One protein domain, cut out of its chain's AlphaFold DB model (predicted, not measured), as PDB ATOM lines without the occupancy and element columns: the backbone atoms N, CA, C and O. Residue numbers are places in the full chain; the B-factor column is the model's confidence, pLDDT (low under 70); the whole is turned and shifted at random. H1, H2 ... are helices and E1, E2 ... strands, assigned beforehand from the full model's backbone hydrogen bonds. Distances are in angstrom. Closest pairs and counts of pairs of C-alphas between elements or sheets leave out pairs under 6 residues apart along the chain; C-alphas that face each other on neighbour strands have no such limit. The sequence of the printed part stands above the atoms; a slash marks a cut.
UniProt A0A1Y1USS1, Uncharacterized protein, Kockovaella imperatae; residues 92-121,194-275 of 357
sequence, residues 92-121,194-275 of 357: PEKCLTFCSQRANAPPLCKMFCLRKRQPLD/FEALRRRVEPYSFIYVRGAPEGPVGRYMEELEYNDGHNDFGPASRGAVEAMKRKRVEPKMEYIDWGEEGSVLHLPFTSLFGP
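This is residues 92 to 121 and 194 to 275 of the 357 residues of an uncharacterized protein of Kockovaella imperatae (UniProt A0A1Y1USS1). A long, twisted sheet of five strands forms a slab, with the helix H2 packed along one face and the small helix H3 reached by a long link from H2. The loop of the hairpin E1 and E2 lies at one end of the long axis, and H1 at the other, with the short H4 next to it. The 112 printed residues include four named helices and five named strands, in the order E1 E2 H1 E3 H2 H3 E4 E5 H4; the sheet runs E1 E2 E3 E5 E4, antiparallel throughout, and the class is mixed, helices and strands. The whole is compact by its radius of gyration of the C-alphas, 14.9 A, yet elongated in outline, 51 by 29 by 24 A.

E1, residues 93 to 100, and E2, residues 108 to 116, form an antiparallel hairpin, with N 96 and O 112 2.8 A apart. E3, residues 204 to 211, is the next neighbour, with N 111 and O 209 at 2.8 A. E5, residues 262 to 268, follows, with N 208 and O 265 at 2.8 A. E4, residues 254 to 257, is an edge strand and forms a hairpin with E5, with N 256 and O 264 at 2.8 A. H2, residues 216 to 225, is on the sheet at a height of 8.8 A, over E3 and only just over E2, where 3 of its C-alphas fall. It runs along the strands, at 26 degrees to E3 on the local plane; the closest C-alphas of H2 and E3, Val 217 and Gly 211, are 5.7 A apart. H3, residues 240 to 246, is not on the sheet and is apart from H2. E3, H2, H3 and E4 make a split strand-helix-strand unit, two strands running the same way with E5 between them, and its crossover is left-handed. H4, residues 269 to 272, only grazes the sheet. H1, residues 194 to 201, is not on the sheet and only just touches H4, with 3 pairs of C-alphas within 8 A; the closest, Val 201 and Phe 269, are 6.0 A apart. Every O i to N i+4 pair is within hydrogen-bond range in H1, H2 and H3; H4 is too short for one.

E2 is 26.2 A long, E3 23.3 A, E1 22.7 A, E5 20.2 A and H2 14.3 A. E1 begins at C-alpha 93 (126.596, 132.041, 132.381), and H4 ends at C-alpha 272 (126.816, 113.288, 135.097).

The farthest C-alphas, Asn 104 and Glu 195, are 51.1 A apart. Residues 122 to 193 are not printed, and C-alphas 121 and 194 are 18.7 A apart across this cut. The link from H2 to H3 is long, 14 residues. Mean pLDDT of the printed part is 81.3; residues under 70 are 92, 118 to 121, 227 to 232 and 238 to 251.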
ATOM      1  N   PRO A  92     122.267 133.353 131.823       66.69
ATOM      2  CA  PRO A  92     123.135 133.518 132.977       66.69
ATOM      3  C   PRO A  92     124.223 132.441 132.941       66.69
ATOM      4  O   PRO A  92     124.042 131.315 133.415       66.69
ATOM      5  N   GLU A  93     125.356 132.803 132.353       82.31
ATOM      6  CA  GLU A  93     126.596 132.041 132.381       82.31
ATOM      7  C   GLU A  93     127.529 132.673 133.403       82.31
ATOM      8  O   GLU A  93     127.748 133.882 133.403       82.31
ATOM      9  N   LYS A  94     128.048 131.859 134.321       87.81
ATOM     10  CA  LYS A  94     129.058 132.297 135.285       87.81
ATOM     11  C   LYS A  94     130.345 131.567 134.979       87.81
ATOM     12  O   LYS A  94     130.388 130.346 135.123       87.81
ATOM     13  N   CYS A  95     131.358 132.315 134.569       89.88
ATOM     14  CA  CYS A  95     132.653 131.782 134.184       89.88
ATOM     15  C   CYS A  95     133.735 132.218 135.171       89.88
ATOM     16  O   CYS A  95     133.771 133.368 135.604       89.88
ATOM     17  N   LEU A  96     134.611 131.287 135.530       92.88
ATOM     18  CA  LEU A  96     135.836 131.539 136.275       92.88
ATOM     19  C   LEU A  96     137.009 131.272 135.343       92.88
ATOM     20  O   LEU A  96     137.137 130.162 134.823       92.88
ATOM     21  N   THR A  97     137.857 132.272 135.136       92.50
ATOM     22  CA  THR A  97     139.037 132.183 134.277       92.50
ATOM     23  C   THR A  97     140.307 132.243 135.119       92.50
ATOM     24  O   THR A  97     140.429 133.024 136.061       92.50
ATOM     25  N   PHE A  98     141.265 131.380 134.797       94.44
ATOM     26  CA  PHE A  98     142.584 131.341 135.413       94.44
ATOM     27  C   PHE A  98     143.635 131.237 134.317       94.44
ATOM     28  O   PHE A  98     143.654 130.257 133.572       94.44
ATOM     29  N   CYS A  99     144.528 132.219 134.245       94.06
ATOM     30  CA  CYS A  99     145.628 132.234 133.293       94.06
ATOM     31  C   CYS A  99     146.963 132.103 134.024       94.06
ATOM     32  O   CYS A  99     147.193 132.731 135.054       94.06
ATOM     33  N   SER A 100     147.849 131.279 133.474       93.19
ATOM     34  CA  SER A 100     149.223 131.130 133.944       93.19
ATOM     35  C   SER A 100     150.185 131.346 132.786       93.19
ATOM     36  O   SER A 100     150.015 130.744 131.724       93.19
ATOM     37  N   GLN A 101     151.215 132.159 133.007       92.44
ATOM     38  CA  GLN A 101     152.289 132.400 132.051       92.44
ATOM     39  C   GLN A 101     153.585 131.808 132.611       92.44
ATOM     40  O   GLN A 101     153.962 132.088 133.748       92.44
ATOM     41  N   ARG A 102     154.250 130.947 131.837       90.81
ATOM     42  CA  ARG A 102     155.578 130.414 132.178       90.81
ATOM     43  C   ARG A 102     156.625 131.144 131.341       90.81
ATOM     44  O   ARG A 102     156.338 131.505 130.208       90.81
ATOM     45  N   ALA A 103     157.838 131.303 131.872       87.06
ATOM     46  CA  ALA A 103     158.894 132.119 131.258       87.06
ATOM     47  C   ALA A 103     159.235 131.753 129.795       87.06
ATOM     48  O   ALA A 103     159.593 132.635 129.030       87.06
ATOM     49  N   ASN A 104     159.070 130.484 129.400       89.38
ATOM     50  CA  ASN A 104     159.405 129.981 128.060       89.38
ATOM     51  C   ASN A 104     158.222 129.281 127.361       89.38
ATOM     52  O   ASN A 104     158.439 128.409 126.524       89.38
ATOM     53  N   ALA A 105     156.976 129.574 127.748       85.75
ATOM     54  CA  ALA A 105     155.803 128.937 127.144       85.75
ATOM     55  C   ALA A 105     154.693 129.961 126.862       85.75
ATOM     56  O   ALA A 105     154.597 130.958 127.584       85.75
ATOM     57  N   PRO A 106     153.833 129.709 125.858       85.44
ATOM     58  CA  PRO A 106     152.672 130.554 125.612       85.44
ATOM     59  C   PRO A 106     151.755 130.609 126.849       85.44
ATOM     60  O   PRO A 106     151.691 129.640 127.620       85.44
ATOM     61  N   PRO A 107     151.054 131.737 127.071       89.94
ATOM     62  CA  PRO A 107     150.117 131.870 128.178       89.94
ATOM     63  C   PRO A 107     149.010 130.822 128.048       89.94
ATOM     64  O   PRO A 107     148.371 130.702 127.007       89.94
ATOM     65  N   LEU A 108     148.784 130.062 129.118       92.56
ATOM     66  CA  LEU A 108     147.736 129.051 129.175       92.56
ATOM     67  C   LEU A 108     146.627 129.534 130.100       92.56
ATOM     68  O   LEU A 108     146.849 129.714 131.301       92.56
ATOM     69  N   CYS A 109     145.429 129.662 129.549       95.44
ATOM     70  CA  CYS A 109     144.213 129.980 130.267       95.44
ATOM     71  C   CYS A 109     143.315 128.746 130.401       95.44
ATOM     72  O   CYS A 109     143.255 127.865 129.541       95.44
ATOM     73  N   LYS A 110     142.628 128.673 131.534       95.19
ATOM     74  CA  LYS A 110     141.599 127.687 131.847       95.19
ATOM     75  C   LYS A 110     140.352 128.442 132.249       95.19
ATOM     76  O   LYS A 110     140.425 129.341 133.082       95.19
ATOM     77  N   MET A 111     139.223 128.058 131.693       94.25
ATOM     78  CA  MET A 111     137.940 128.676 131.946       94.25
ATOM     79  C   MET A 111     136.930 127.613 132.346       94.25
ATOM     80  O   MET A 111     136.827 126.559 131.721       94.25
ATOM     81  N   PHE A 112     136.187 127.916 133.399       94.25
ATOM     82  CA  PHE A 112     135.166 127.061 133.975       94.25
ATOM     83  C   PHE A 112     133.851 127.817 133.983       94.25
ATOM     84  O   PHE A 112     133.683 128.743 134.772       94.25
ATOM     85  N   CYS A 113     132.922 127.423 133.124       92.31
ATOM     86  CA  CYS A 113     131.628 128.064 132.977       92.31
ATOM     87  C   CYS A 113     130.507 127.148 133.465       92.31
ATOM     88  O   CYS A 113     130.388 125.990 133.058       92.31
ATOM     89  N   LEU A 114     129.647 127.694 134.321       91.62
ATOM     90  CA  LEU A 114     128.358 127.109 134.653       91.62
ATOM     91  C   LEU A 114     127.286 127.825 133.836       91.62
ATOM     92  O   LEU A 114     127.041 129.018 134.038       91.62
ATOM     93  N   ARG A 115     126.636 127.090 132.935       86.44
ATOM     94  CA  ARG A 115     125.556 127.605 132.090       86.44
ATOM     95  C   ARG A 115     124.220 127.055 132.567       86.44
ATOM     96  O   ARG A 115     124.066 125.842 132.730       86.44
ATOM     97  N   LYS A 116     123.245 127.948 132.750       86.62
ATOM     98  CA  LYS A 116     121.837 127.592 132.946       86.62
ATOM     99  C   LYS A 116     121.063 127.891 131.663       86.62
ATOM    100  O   LYS A 116     120.797 129.044 131.338       86.62
ATOM    101  N   ARG A 117     120.699 126.835 130.947       74.25
ATOM    102  CA  ARG A 117     119.833 126.867 129.770       74.25
ATOM    103  C   ARG A 117     118.401 127.182 130.192       74.25
ATOM    104  O   ARG A 117     117.968 126.817 131.288       74.25
ATOM    105  N   GLN A 118     117.654 127.837 129.310       66.75
ATOM    106  CA  GLN A 118     116.209 127.886 129.483       66.75
ATOM    107  C   GLN A 118     115.659 126.462 129.340       66.75
ATOM    108  O   GLN A 118     116.085 125.745 128.427       66.75
ATOM    109  N   PRO A 119     114.767 126.022 130.244       61.53
ATOM    110  CA  PRO A 119     114.105 124.740 130.080       61.53
ATOM    111  C   PRO A 119     113.400 124.736 128.719       61.53
ATOM    112  O   PRO A 119     112.717 125.694 128.360       61.53
ATOM    113  N   LEU A 120     113.622 123.682 127.935       61.19
ATOM    114  CA  LEU A 120     112.873 123.473 126.704       61.19
ATOM    115  C   LEU A 120     111.431 123.175 127.117       61.19
ATOM    116  O   LEU A 120     111.166 122.094 127.643       61.19
ATOM    117  N   ASP A 121     110.526 124.136 126.913       56.53
ATOM    118  CA  ASP A 121     109.097 123.931 127.156       56.53
ATOM    119  C   ASP A 121     108.667 122.633 126.467       56.53
ATOM    120  O   ASP A 121     108.836 122.454 125.253       56.53
ATOM    121  N   PHE A 194     113.367 111.321 141.109       81.06
ATOM    122  CA  PHE A 194     114.252 111.265 139.950       81.06
ATOM    123  C   PHE A 194     113.820 112.175 138.797       81.06
ATOM    124  O   PHE A 194     114.672 112.794 138.167       81.06
ATOM    125  N   GLU A 195     112.524 112.310 138.528       80.12
ATOM    126  CA  GLU A 195     112.016 113.234 137.511       80.12
ATOM    127  C   GLU A 195     112.106 114.689 137.982       80.12
ATOM    128  O   GLU A 195     112.504 115.566 137.215       80.12
ATOM    129  N   ALA A 196     111.832 114.950 139.263       81.56
ATOM    130  CA  ALA A 196     112.059 116.264 139.861       81.56
ATOM    131  C   ALA A 196     113.550 116.649 139.820       81.56
ATOM    132  O   ALA A 196     113.887 117.782 139.469       81.56
ATOM    133  N   LEU A 197     114.445 115.700 140.120       83.19
ATOM    134  CA  LEU A 197     115.889 115.878 139.971       83.19
ATOM    135  C   LEU A 197     116.264 116.127 138.509       83.19
ATOM    136  O   LEU A 197     116.980 117.083 138.231       83.19
ATOM    137  N   ARG A 198     115.737 115.332 137.571       83.81
ATOM    138  CA  ARG A 198     115.969 115.506 136.133       83.81
ATOM    139  C   ARG A 198     115.602 116.915 135.691       83.81
ATOM    140  O   ARG A 198     116.463 117.595 135.158       83.81
ATOM    141  N   ARG A 199     114.393 117.393 135.997       82.56
ATOM    142  CA  ARG A 199     113.942 118.750 135.634       82.56
ATOM    143  C   ARG A 199     114.786 119.849 136.274       82.56
ATOM    144  O   ARG A 199     114.988 120.899 135.674       82.56
ATOM    145  N   ARG A 200     115.285 119.625 137.493       85.50
ATOM    146  CA  ARG A 200     116.190 120.573 138.156       85.50
ATOM    147  C   ARG A 200     117.568 120.601 137.519       85.50
ATOM    148  O   ARG A 200     118.166 121.662 137.484       85.50
ATOM    149  N   VAL A 201     118.070 119.463 137.060       86.75
ATOM    150  CA  VAL A 201     119.452 119.287 136.597       86.75
ATOM    151  C   VAL A 201     119.593 119.517 135.089       86.75
ATOM    152  O   VAL A 201     120.615 120.021 134.643       86.75
ATOM    153  N   GLU A 202     118.553 119.217 134.314       84.06
ATOM    154  CA  GLU A 202     118.469 119.383 132.859       84.06
ATOM    155  C   GLU A 202     118.893 120.754 132.316       84.06
ATOM    156  O   GLU A 202     119.635 120.777 131.331       84.06
ATOM    157  N   PRO A 203     118.515 121.894 132.926       84.62
ATOM    158  CA  PRO A 203     118.962 123.185 132.421       84.62
ATOM    159  C   PRO A 203     120.445 123.459 132.698       84.62
ATOM    160  O   PRO A 203     120.987 124.396 132.124       84.62
ATOM    161  N   TYR A 204     121.121 122.703 133.565       88.38
ATOM    162  CA  TYR A 204     122.505 122.988 133.937       88.38
ATOM    163  C   TYR A 204     123.505 122.206 133.083       88.38
ATOM    164  O   TYR A 204     123.421 120.986 132.912       88.38
ATOM    165  N   SER A 205     124.505 122.921 132.579       90.56
ATOM    166  CA  SER A 205     125.652 122.349 131.882       90.56
ATOM    167  C   SER A 205     126.948 122.973 132.382       90.56
ATOM    168  O   SER A 205     127.013 124.174 132.657       90.56
ATOM    169  N   PHE A 206     127.980 122.145 132.478       91.94
ATOM    170  CA  PHE A 206     129.347 122.557 132.749       91.94
ATOM    171  C   PHE A 206     130.095 122.706 131.429       91.94
ATOM    172  O   PHE A 206     130.004 121.832 130.565       91.94
ATOM    173  N   ILE A 207     130.831 123.800 131.274       92.50
ATOM    174  CA  ILE A 207     131.695 124.035 130.122       92.50
ATOM    175  C   ILE A 207     133.093 124.318 130.650       92.50
ATOM    176  O   ILE A 207     133.287 125.185 131.501       92.50
ATOM    177  N   TYR A 208     134.062 123.556 130.165       94.62
ATOM    178  CA  TYR A 208     135.466 123.736 130.479       94.62
ATOM    179  C   TYR A 208     136.220 124.056 129.202       94.62
ATOM    180  O   TYR A 208     136.168 123.285 128.249       94.62
ATOM    181  N   VAL A 209     136.935 125.172 129.196       94.31
ATOM    182  CA  VAL A 209     137.778 125.574 128.071       94.31
ATOM    183  C   VAL A 209     139.205 125.690 128.567       94.31
ATOM    184  O   VAL A 209     139.472 126.271 129.617       94.31
ATOM    185  N   ARG A 210     140.142 125.133 127.818       94.62
ATOM    186  CA  ARG A 210     141.572 125.241 128.079       94.62
ATOM    187  C   ARG A 210     142.240 125.690 126.798       94.62
ATOM    188  O   ARG A 210     141.988 125.087 125.770       94.62
ATOM    189  N   GLY A 211     143.134 126.665 126.863       94.00
ATOM    190  CA  GLY A 211     143.890 127.081 125.687       94.00
ATOM    191  C   GLY A 211     144.611 128.401 125.875       94.00
ATOM    192  O   GLY A 211     144.678 128.925 126.988       94.00
ATOM    193  N   ALA A 212     145.161 128.925 124.787       91.69
ATOM    194  CA  ALA A 212     145.725 130.269 124.767       91.69
ATOM    195  C   ALA A 212     144.622 131.340 124.908       91.69
ATOM    196  O   ALA A 212     143.486 131.095 124.486       91.69
ATOM    197  N   PRO A 213     144.934 132.528 125.468       90.25
ATOM    198  CA  PRO A 213     144.000 133.651 125.510       90.25
ATOM    199  C   PRO A 213     143.575 134.101 124.110       90.25
ATOM    200  O   PRO A 213     142.417 134.416 123.940       90.25
ATOM    201  N   GLU A 214     144.450 134.026 123.104       89.00
ATOM    202  CA  GLU A 214     144.116 134.319 121.695       89.00
ATOM    203  C   GLU A 214     143.449 133.132 120.966       89.00
ATOM    204  O   GLU A 214     143.071 133.223 119.800       89.00
ATOM    205  N   GLY A 215     143.357 131.976 121.629       88.69
ATOM    206  CA  GLY A 215     142.841 130.736 121.056       88.69
ATOM    207  C   GLY A 215     141.393 130.458 121.481       88.69
ATOM    208  O   GLY A 215     140.569 131.374 121.536       88.69
ATOM    209  N   PRO A 216     141.048 129.206 121.842       88.88
ATOM    210  CA  PRO A 216     139.667 128.831 122.144       88.88
ATOM    211  C   PRO A 216     139.110 129.538 123.386       88.88
ATOM    212  O   PRO A 216     137.900 129.703 123.497       88.88
ATOM    213  N   VAL A 217     139.966 129.971 124.324       90.56
ATOM    214  CA  VAL A 217     139.519 130.730 125.504       90.56
ATOM    215  C   VAL A 217     139.063 132.131 125.103       90.56
ATOM    216  O   VAL A 217     137.980 132.526 125.520       90.56
ATOM    217  N   GLY A 218     139.846 132.848 124.290       88.38
ATOM    218  CA  GLY A 218     139.491 134.182 123.799       88.38
ATOM    219  C   GLY A 218     138.233 134.155 122.961       88.38
ATOM    220  O   GLY A 218     137.279 134.846 123.285       88.38
ATOM    221  N   ARG A 219     138.168 133.250 121.982       87.88
ATOM    222  CA  ARG A 219     136.976 133.094 121.133       87.88
ATOM    223  C   ARG A 219     135.718 132.747 121.928       87.88
ATOM    224  O   ARG A 219     134.636 133.232 121.622       87.88
ATOM    225  N   TYR A 220     135.839 131.920 122.968       87.62
ATOM    226  CA  TYR A 220     134.692 131.620 123.823       87.62
ATOM    227  C   TYR A 220     134.321 132.821 124.706       87.62
ATOM    228  O   TYR A 220     133.142 133.049 124.953       87.62
ATOM    229  N   MET A 221     135.293 133.611 125.175       87.00
ATOM    230  CA  MET A 221     135.012 134.873 125.869       87.00
ATOM    231  C   MET A 221     134.324 135.890 124.953       87.00
ATOM    232  O   MET A 221     133.353 136.512 125.372       87.00
ATOM    233  N   GLU A 222     134.754 135.995 123.700       85.62
ATOM    234  CA  GLU A 222     134.093 136.815 122.686       85.62
ATOM    235  C   GLU A 222     132.653 136.349 122.461       85.62
ATOM    236  O   GLU A 222     131.755 137.179 122.464       85.62
ATOM    237  N   GLU A 223     132.389 135.039 122.393       82.94
ATOM    238  CA  GLU A 223     131.020 134.507 122.280       82.94
ATOM    239  C   GLU A 223     130.146 134.810 123.522       82.94
ATOM    240  O   GLU A 223     128.914 134.945 123.443       82.94
ATOM    241  N   LEU A 224     130.760 134.925 124.707       78.56
ATOM    242  CA  LEU A 224     130.053 135.349 125.919       78.56
ATOM    243  C   LEU A 224     129.620 136.819 125.840       78.56
ATOM    244  O   LEU A 224     128.545 137.151 126.353       78.56
ATOM    245  N   GLU A 225     130.427 137.671 125.210       79.31
ATOM    246  CA  GLU A 225     130.175 139.108 125.058       79.31
ATOM    247  C   GLU A 225     129.262 139.411 123.862       79.31
ATOM    248  O   GLU A 225     128.271 140.132 123.998       79.31
ATOM    249  N   TYR A 226     129.552 138.800 122.715       71.31
ATOM    250  CA  TYR A 226     128.863 138.959 121.444       71.31
ATOM    251  C   TYR A 226     128.480 137.578 120.910       71.31
ATOM    252  O   TYR A 226     129.312 136.817 120.429       71.31
ATOM    253  N   ASN A 227     127.189 137.243 120.973       66.81
ATOM    254  CA  ASN A 227     126.669 136.029 120.343       66.81
ATOM    255  C   ASN A 227     126.561 136.244 118.827       66.81
ATOM    256  O   ASN A 227     125.470 136.427 118.290       66.81
ATOM    257  N   ASP A 228     127.703 136.277 118.152       62.12
ATOM    258  CA  ASP A 228     127.794 136.390 116.699       62.12
ATOM    259  C   ASP A 228     127.378 135.093 115.983       62.12
ATOM    260  O   ASP A 228     127.115 135.103 114.779       62.12
ATOM    261  N   GLY A 229     127.294 133.979 116.724       61.56
ATOM    262  CA  GLY A 229     127.004 132.649 116.193       61.56
ATOM    263  C   GLY A 229     128.034 132.178 115.165       61.56
ATOM    264  O   GLY A 229     127.755 131.238 114.422       61.56
ATOM    265  N   HIS A 230     129.188 132.847 115.087       62.56
ATOM    266  CA  HIS A 230     130.209 132.594 114.078       62.56
ATOM    267  C   HIS A 230     131.213 131.535 114.539       62.56
ATOM    268  O   HIS A 230     131.891 130.920 113.721       62.56
ATOM    269  N   ASN A 231     131.292 131.301 115.850       66.56
ATOM    270  CA  ASN A 231     132.224 130.351 116.434       66.56
ATOM    271  C   ASN A 231     131.636 128.931 116.535       66.56
ATOM    272  O   ASN A 231     130.609 128.690 117.175       66.56
ATOM    273  N   ASP A 232     132.352 127.960 115.961       65.69
ATOM    274  CA  ASP A 232     131.984 126.540 115.926       65.69
ATOM    275  C   ASP A 232     132.291 125.811 117.253       65.69
ATOM    276  O   ASP A 232     133.089 124.876 117.312       65.69
ATOM    277  N   PHE A 233     131.635 126.194 118.353       74.31
ATOM    278  CA  PHE A 233     131.730 125.456 119.628       74.31
ATOM    279  C   PHE A 233     130.707 124.312 119.759       74.31
ATOM    280  O   PHE A 233     130.474 123.790 120.855       74.31
ATOM    281  N   GLY A 234     130.052 123.933 118.656       74.12
ATOM    282  CA  GLY A 234     129.029 122.888 118.645       74.12
ATOM    283  C   GLY A 234     127.943 123.159 119.704       74.12
ATOM    284  O   GLY A 234     127.504 124.295 119.839       74.12
ATOM    285  N   PRO A 235     127.514 122.182 120.521       70.50
ATOM    286  CA  PRO A 235     126.509 122.355 121.572       70.50
ATOM    287  C   PRO A 235     126.972 123.208 122.758       70.50
ATOM    288  O   PRO A 235     126.149 123.514 123.629       70.50
ATOM    289  N   ALA A 236     128.266 123.542 122.829       70.69
ATOM    290  CA  ALA A 236     128.810 124.502 123.780       70.69
ATOM    291  C   ALA A 236     128.626 125.948 123.293       70.69
ATOM    292  O   ALA A 236     128.643 126.858 124.121       70.69
ATOM    293  N   SER A 237     128.353 126.159 122.002       72.75
ATOM    294  CA  SER A 237     127.948 127.467 121.488       72.75
ATOM    295  C   SER A 237     126.594 127.882 122.070       72.75
ATOM    296  O   SER A 237     125.723 127.048 122.356       72.75
ATOM    297  N   ARG A 238     126.399 129.184 122.273       69.56
ATOM    298  CA  ARG A 238     125.129 129.763 122.736       69.56
ATOM    299  C   ARG A 238     124.031 129.602 121.678       69.56
ATOM    300  O   ARG A 238     122.893 129.282 122.032       69.56
ATOM    301  N   GLY A 239     124.378 129.703 120.390       57.84
ATOM    302  CA  GLY A 239     123.461 129.529 119.253       57.84
ATOM    303  C   GLY A 239     122.986 128.086 119.028       57.84
ATOM    304  O   GLY A 239     121.946 127.841 118.409       57.84
ATOM    305  N   ALA A 240     123.675 127.097 119.601       58.91
ATOM    306  CA  ALA A 240     123.332 125.691 119.404       58.91
ATOM    307  C   ALA A 240     121.977 125.285 119.995       58.91
ATOM    308  O   ALA A 240     121.398 124.279 119.579       58.91
ATOM    309  N   VAL A 241     121.433 126.071 120.929       56.94
ATOM    310  CA  VAL A 241     120.086 125.847 121.469       56.94
ATOM    311  C   VAL A 241     119.031 125.955 120.364       56.94
ATOM    312  O   VAL A 241     118.075 125.181 120.359       56.94
ATOM    313  N   GLU A 242     119.210 126.840 119.382       55.75
ATOM    314  CA  GLU A 242     118.288 126.958 118.249       55.75
ATOM    315  C   GLU A 242     118.440 125.817 117.243       55.75
ATOM    316  O   GLU A 242     117.445 125.268 116.758       55.75
ATOM    317  N   ALA A 243     119.677 125.386 116.989       54.91
ATOM    318  CA  ALA A 243     119.947 124.214 116.161       54.91
ATOM    319  C   ALA A 243     119.364 122.929 116.789       54.91
ATOM    320  O   ALA A 243     118.767 122.105 116.087       54.91
ATOM    321  N   MET A 244     119.445 122.792 118.118       55.38
ATOM    322  CA  MET A 244     118.843 121.689 118.882       55.38
ATOM    323  C   MET A 244     117.314 121.773 118.990       55.38
ATOM    324  O   MET A 244     116.652 120.743 119.099       55.38
ATOM    325  N   LYS A 245     116.704 122.965 118.923       58.62
ATOM    326  CA  LYS A 245     115.236 123.065 118.801       58.62
ATOM    327  C   LYS A 245     114.744 122.404 117.507       58.62
ATOM    328  O   LYS A 245     113.669 121.810 117.499       58.62
ATOM    329  N   ARG A 246     115.530 122.481 116.424       56.38
ATOM    330  CA  ARG A 246     115.171 121.915 115.109       56.38
ATOM    331  C   ARG A 246     115.501 120.430 114.984       56.38
ATOM    332  O   ARG A 246     114.724 119.680 114.396       56.38
ATOM    333  N   LYS A 247     116.625 119.982 115.546       55.03
ATOM    334  CA  LYS A 247     116.985 118.561 115.616       55.03
ATOM    335  C   LYS A 247     116.963 118.140 117.071       55.03
ATOM    336  O   LYS A 247     117.787 118.609 117.837       55.03
ATOM    337  N   ARG A 248     116.049 117.231 117.417       55.78
ATOM    338  CA  ARG A 248     115.842 116.618 118.742       55.78
ATOM    339  C   ARG A 248     117.066 115.787 119.185       55.78
ATOM    340  O   ARG A 248     116.967 114.581 119.388       55.78
ATOM    341  N   VAL A 249     118.235 116.413 119.232       59.41
ATOM    342  CA  VAL A 249     119.521 115.823 119.586       59.41
ATOM    343  C   VAL A 249     119.597 115.848 121.097       59.41
ATOM    344  O   VAL A 249     119.494 116.907 121.715       59.41
ATOM    345  N   GLU A 250     119.725 114.670 121.698       64.81
ATOM    346  CA  GLU A 250     119.905 114.584 123.138       64.81
ATOM    347  C   GLU A 250     121.185 115.317 123.559       64.81
ATOM    348  O   GLU A 250     122.192 115.261 122.845       64.81
ATOM    349  N   PRO A 251     121.169 116.004 124.715       68.25
ATOM    350  CA  PRO A 251     122.345 116.685 125.230       68.25
ATOM    351  C   PRO A 251     123.421 115.645 125.559       68.25
ATOM    352  O   PRO A 251     123.391 115.005 126.611       68.25
ATOM    353  N   LYS A 252     124.371 115.474 124.639       79.19
ATOM    354  CA  LYS A 252     125.522 114.589 124.789       79.19
ATOM    355  C   LYS A 252     126.722 115.386 125.297       79.19
ATOM    356  O   LYS A 252     126.873 116.571 125.001       79.19
ATOM    357  N   MET A 253     127.564 114.721 126.084       86.31
ATOM    358  CA  MET A 253     128.907 115.212 126.377       86.31
ATOM    359  C   MET A 253     129.675 115.366 125.062       86.31
ATOM    360  O   MET A 253     129.717 114.428 124.262       86.31
ATOM    361  N   GLU A 254     130.278 116.531 124.858       87.25
ATOM    362  CA  GLU A 254     131.058 116.830 123.662       87.25
ATOM    363  C   GLU A 254     132.432 117.352 124.056       87.25
ATOM    364  O   GLU A 254     132.555 118.208 124.931       87.25
ATOM    365  N   TYR A 255     133.460 116.796 123.424       91.25
ATOM    366  CA  TYR A 255     134.841 117.222 123.568       91.25
ATOM    367  C   TYR A 255     135.329 117.661 122.194       91.25
ATOM    368  O   TYR A 255     135.331 116.862 121.257       91.25
ATOM    369  N   ILE A 256     135.705 118.927 122.091       90.25
ATOM    370  CA  ILE A 256     136.209 119.550 120.876       90.25
ATOM    371  C   ILE A 256     137.685 119.829 121.118       90.25
ATOM    372  O   ILE A 256     138.046 120.607 122.005       90.25
ATOM    373  N   ASP A 257     138.534 119.163 120.348       91.25
ATOM    374  CA  ASP A 257     139.975 119.360 120.398       91.25
ATOM    375  C   ASP A 257     140.384 120.395 119.350       91.25
ATOM    376  O   ASP A 257     140.058 120.245 118.173       91.25
ATOM    377  N   TRP A 258     141.078 121.444 119.785       87.56
ATOM    378  CA  TRP A 258     141.636 122.496 118.930       87.56
ATOM    379  C   TRP A 258     143.146 122.283 118.722       87.56
ATOM    380  O   TRP A 258     143.874 123.195 118.333       87.56
ATOM    381  N   GLY A 259     143.637 121.070 118.996       88.25
ATOM    382  CA  GLY A 259     145.029 120.698 118.798       88.25
ATOM    383  C   GLY A 259     145.944 121.437 119.769       88.25
ATOM    384  O   GLY A 259     145.791 121.354 120.987       88.25
ATOM    385  N   GLU A 260     146.925 122.159 119.233       86.00
ATOM    386  CA  GLU A 260     147.910 122.883 120.046       86.00
ATOM    387  C   GLU A 260     147.320 124.125 120.727       86.00
ATOM    388  O   GLU A 260     147.814 124.554 121.773       86.00
ATOM    389  N   GLU A 261     146.237 124.678 120.177       85.69
ATOM    390  CA  GLU A 261     145.607 125.896 120.690       85.69
ATOM    391  C   GLU A 261     144.799 125.637 121.967       85.69
ATOM    392  O   GLU A 261     144.663 126.535 122.808       85.69
ATOM    393  N   GLY A 262     144.298 124.408 122.150       90.38
ATOM    394  CA  GLY A 262     143.573 124.010 123.347       90.38
ATOM    395  C   GLY A 262     142.448 123.004 123.120       90.38
ATOM    396  O   GLY A 262     142.420 122.279 122.135       90.38
ATOM    397  N   SER A 263     141.506 122.947 124.058       92.69
ATOM    398  CA  SER A 263     140.316 122.106 123.958       92.69
ATOM    399  C   SER A 263     139.127 122.663 124.738       92.69
ATOM    400  O   SER A 263     139.271 123.406 125.714       92.69
ATOM    401  N   VAL A 264     137.933 122.280 124.293       92.69
ATOM    402  CA  VAL A 264     136.639 122.655 124.869       92.69
ATOM    403  C   VAL A 264     135.894 121.383 125.242       92.69
ATOM    404  O   VAL A 264     135.724 120.476 124.432       92.69
ATOM    405  N   LEU A 265     135.418 121.314 126.476       92.88
ATOM    406  CA  LEU A 265     134.612 120.224 126.991       92.88
ATOM    407  C   LEU A 265     133.253 120.762 127.430       92.88
ATOM    408  O   LEU A 265     133.163 121.548 128.372       92.88
ATOM    409  N   HIS A 266     132.192 120.273 126.801       91.62
ATOM    410  CA  HIS A 266     130.815 120.497 127.213       91.62
ATOM    411  C   HIS A 266     130.258 119.250 127.897       91.62
ATOM    412  O   HIS A 266     130.198 118.162 127.320       91.62
ATOM    413  N   LEU A 267     129.814 119.424 129.138       91.00
ATOM    414  CA  LEU A 267     129.324 118.357 129.994       91.00
ATOM    415  C   LEU A 267     127.947 118.731 130.567       91.00
ATOM    416  O   LEU A 267     127.854 119.453 131.566       91.00
ATOM    417  N   PRO A 268     126.848 118.249 129.964       89.75
ATOM    418  CA  PRO A 268     125.519 118.480 130.504       89.75
ATOM    419  C   PRO A 268     125.356 117.695 131.808       89.75
ATOM    420  O   PRO A 268     125.775 116.537 131.909       89.75
ATOM    421  N   PHE A 269     124.723 118.292 132.821       89.31
ATOM    422  CA  PHE A 269     124.598 117.617 134.113       89.31
ATOM    423  C   PHE A 269     123.729 116.353 134.010       89.31
ATOM    424  O   PHE A 269     123.911 115.411 134.776       89.31
ATOM    425  N   THR A 270     122.836 116.272 133.025       85.06
ATOM    426  CA  THR A 270     122.083 115.048 132.717       85.06
ATOM    427  C   THR A 270     122.984 113.852 132.418       85.06
ATOM    428  O   THR A 270     122.610 112.732 132.754       85.06
ATOM    429  N   SER A 271     124.173 114.067 131.842       85.75
ATOM    430  CA  SER A 271     125.159 113.001 131.620       85.75
ATOM    431  C   SER A 271     125.848 112.589 132.924       85.75
ATOM    432  O   SER A 271     125.993 111.399 133.182       85.75
ATOM    433  N   LEU A 272     126.203 113.551 133.785       84.62
ATOM    434  CA  LEU A 272     126.816 113.288 135.097       84.62
ATOM    435  C   LEU A 272     125.880 112.529 136.043       84.62
ATOM    436  O   LEU A 272     126.271 111.552 136.677       84.62
ATOM    437  N   PHE A 273     124.626 112.968 136.119       85.12
ATOM    438  CA  PHE A 273     123.604 112.359 136.966       85.12
ATOM    439  C   PHE A 273     122.831 111.247 136.248       85.12
ATOM    440  O   PHE A 273     121.914 110.676 136.835       85.12
ATOM    441  N   GLY A 274     123.201 110.905 135.012       82.38
ATOM    442  CA  GLY A 274     122.542 109.887 134.193       82.38
ATOM    443  C   GLY A 274     122.332 108.553 134.915       82.38
ATOM    444  O   GLY A 274     121.202 108.060 134.918       82.38
ATOM    445  N   PRO A 275     123.347 107.992 135.605       82.12
ATOM    446  CA  PRO A 275     123.182 106.753 136.359       82.12
ATOM    447  C   PRO A 275     122.096 106.832 137.433       82.12
ATOM    448  O   PRO A 275     121.394 105.852 137.637       82.12
TER     449      PRO A 275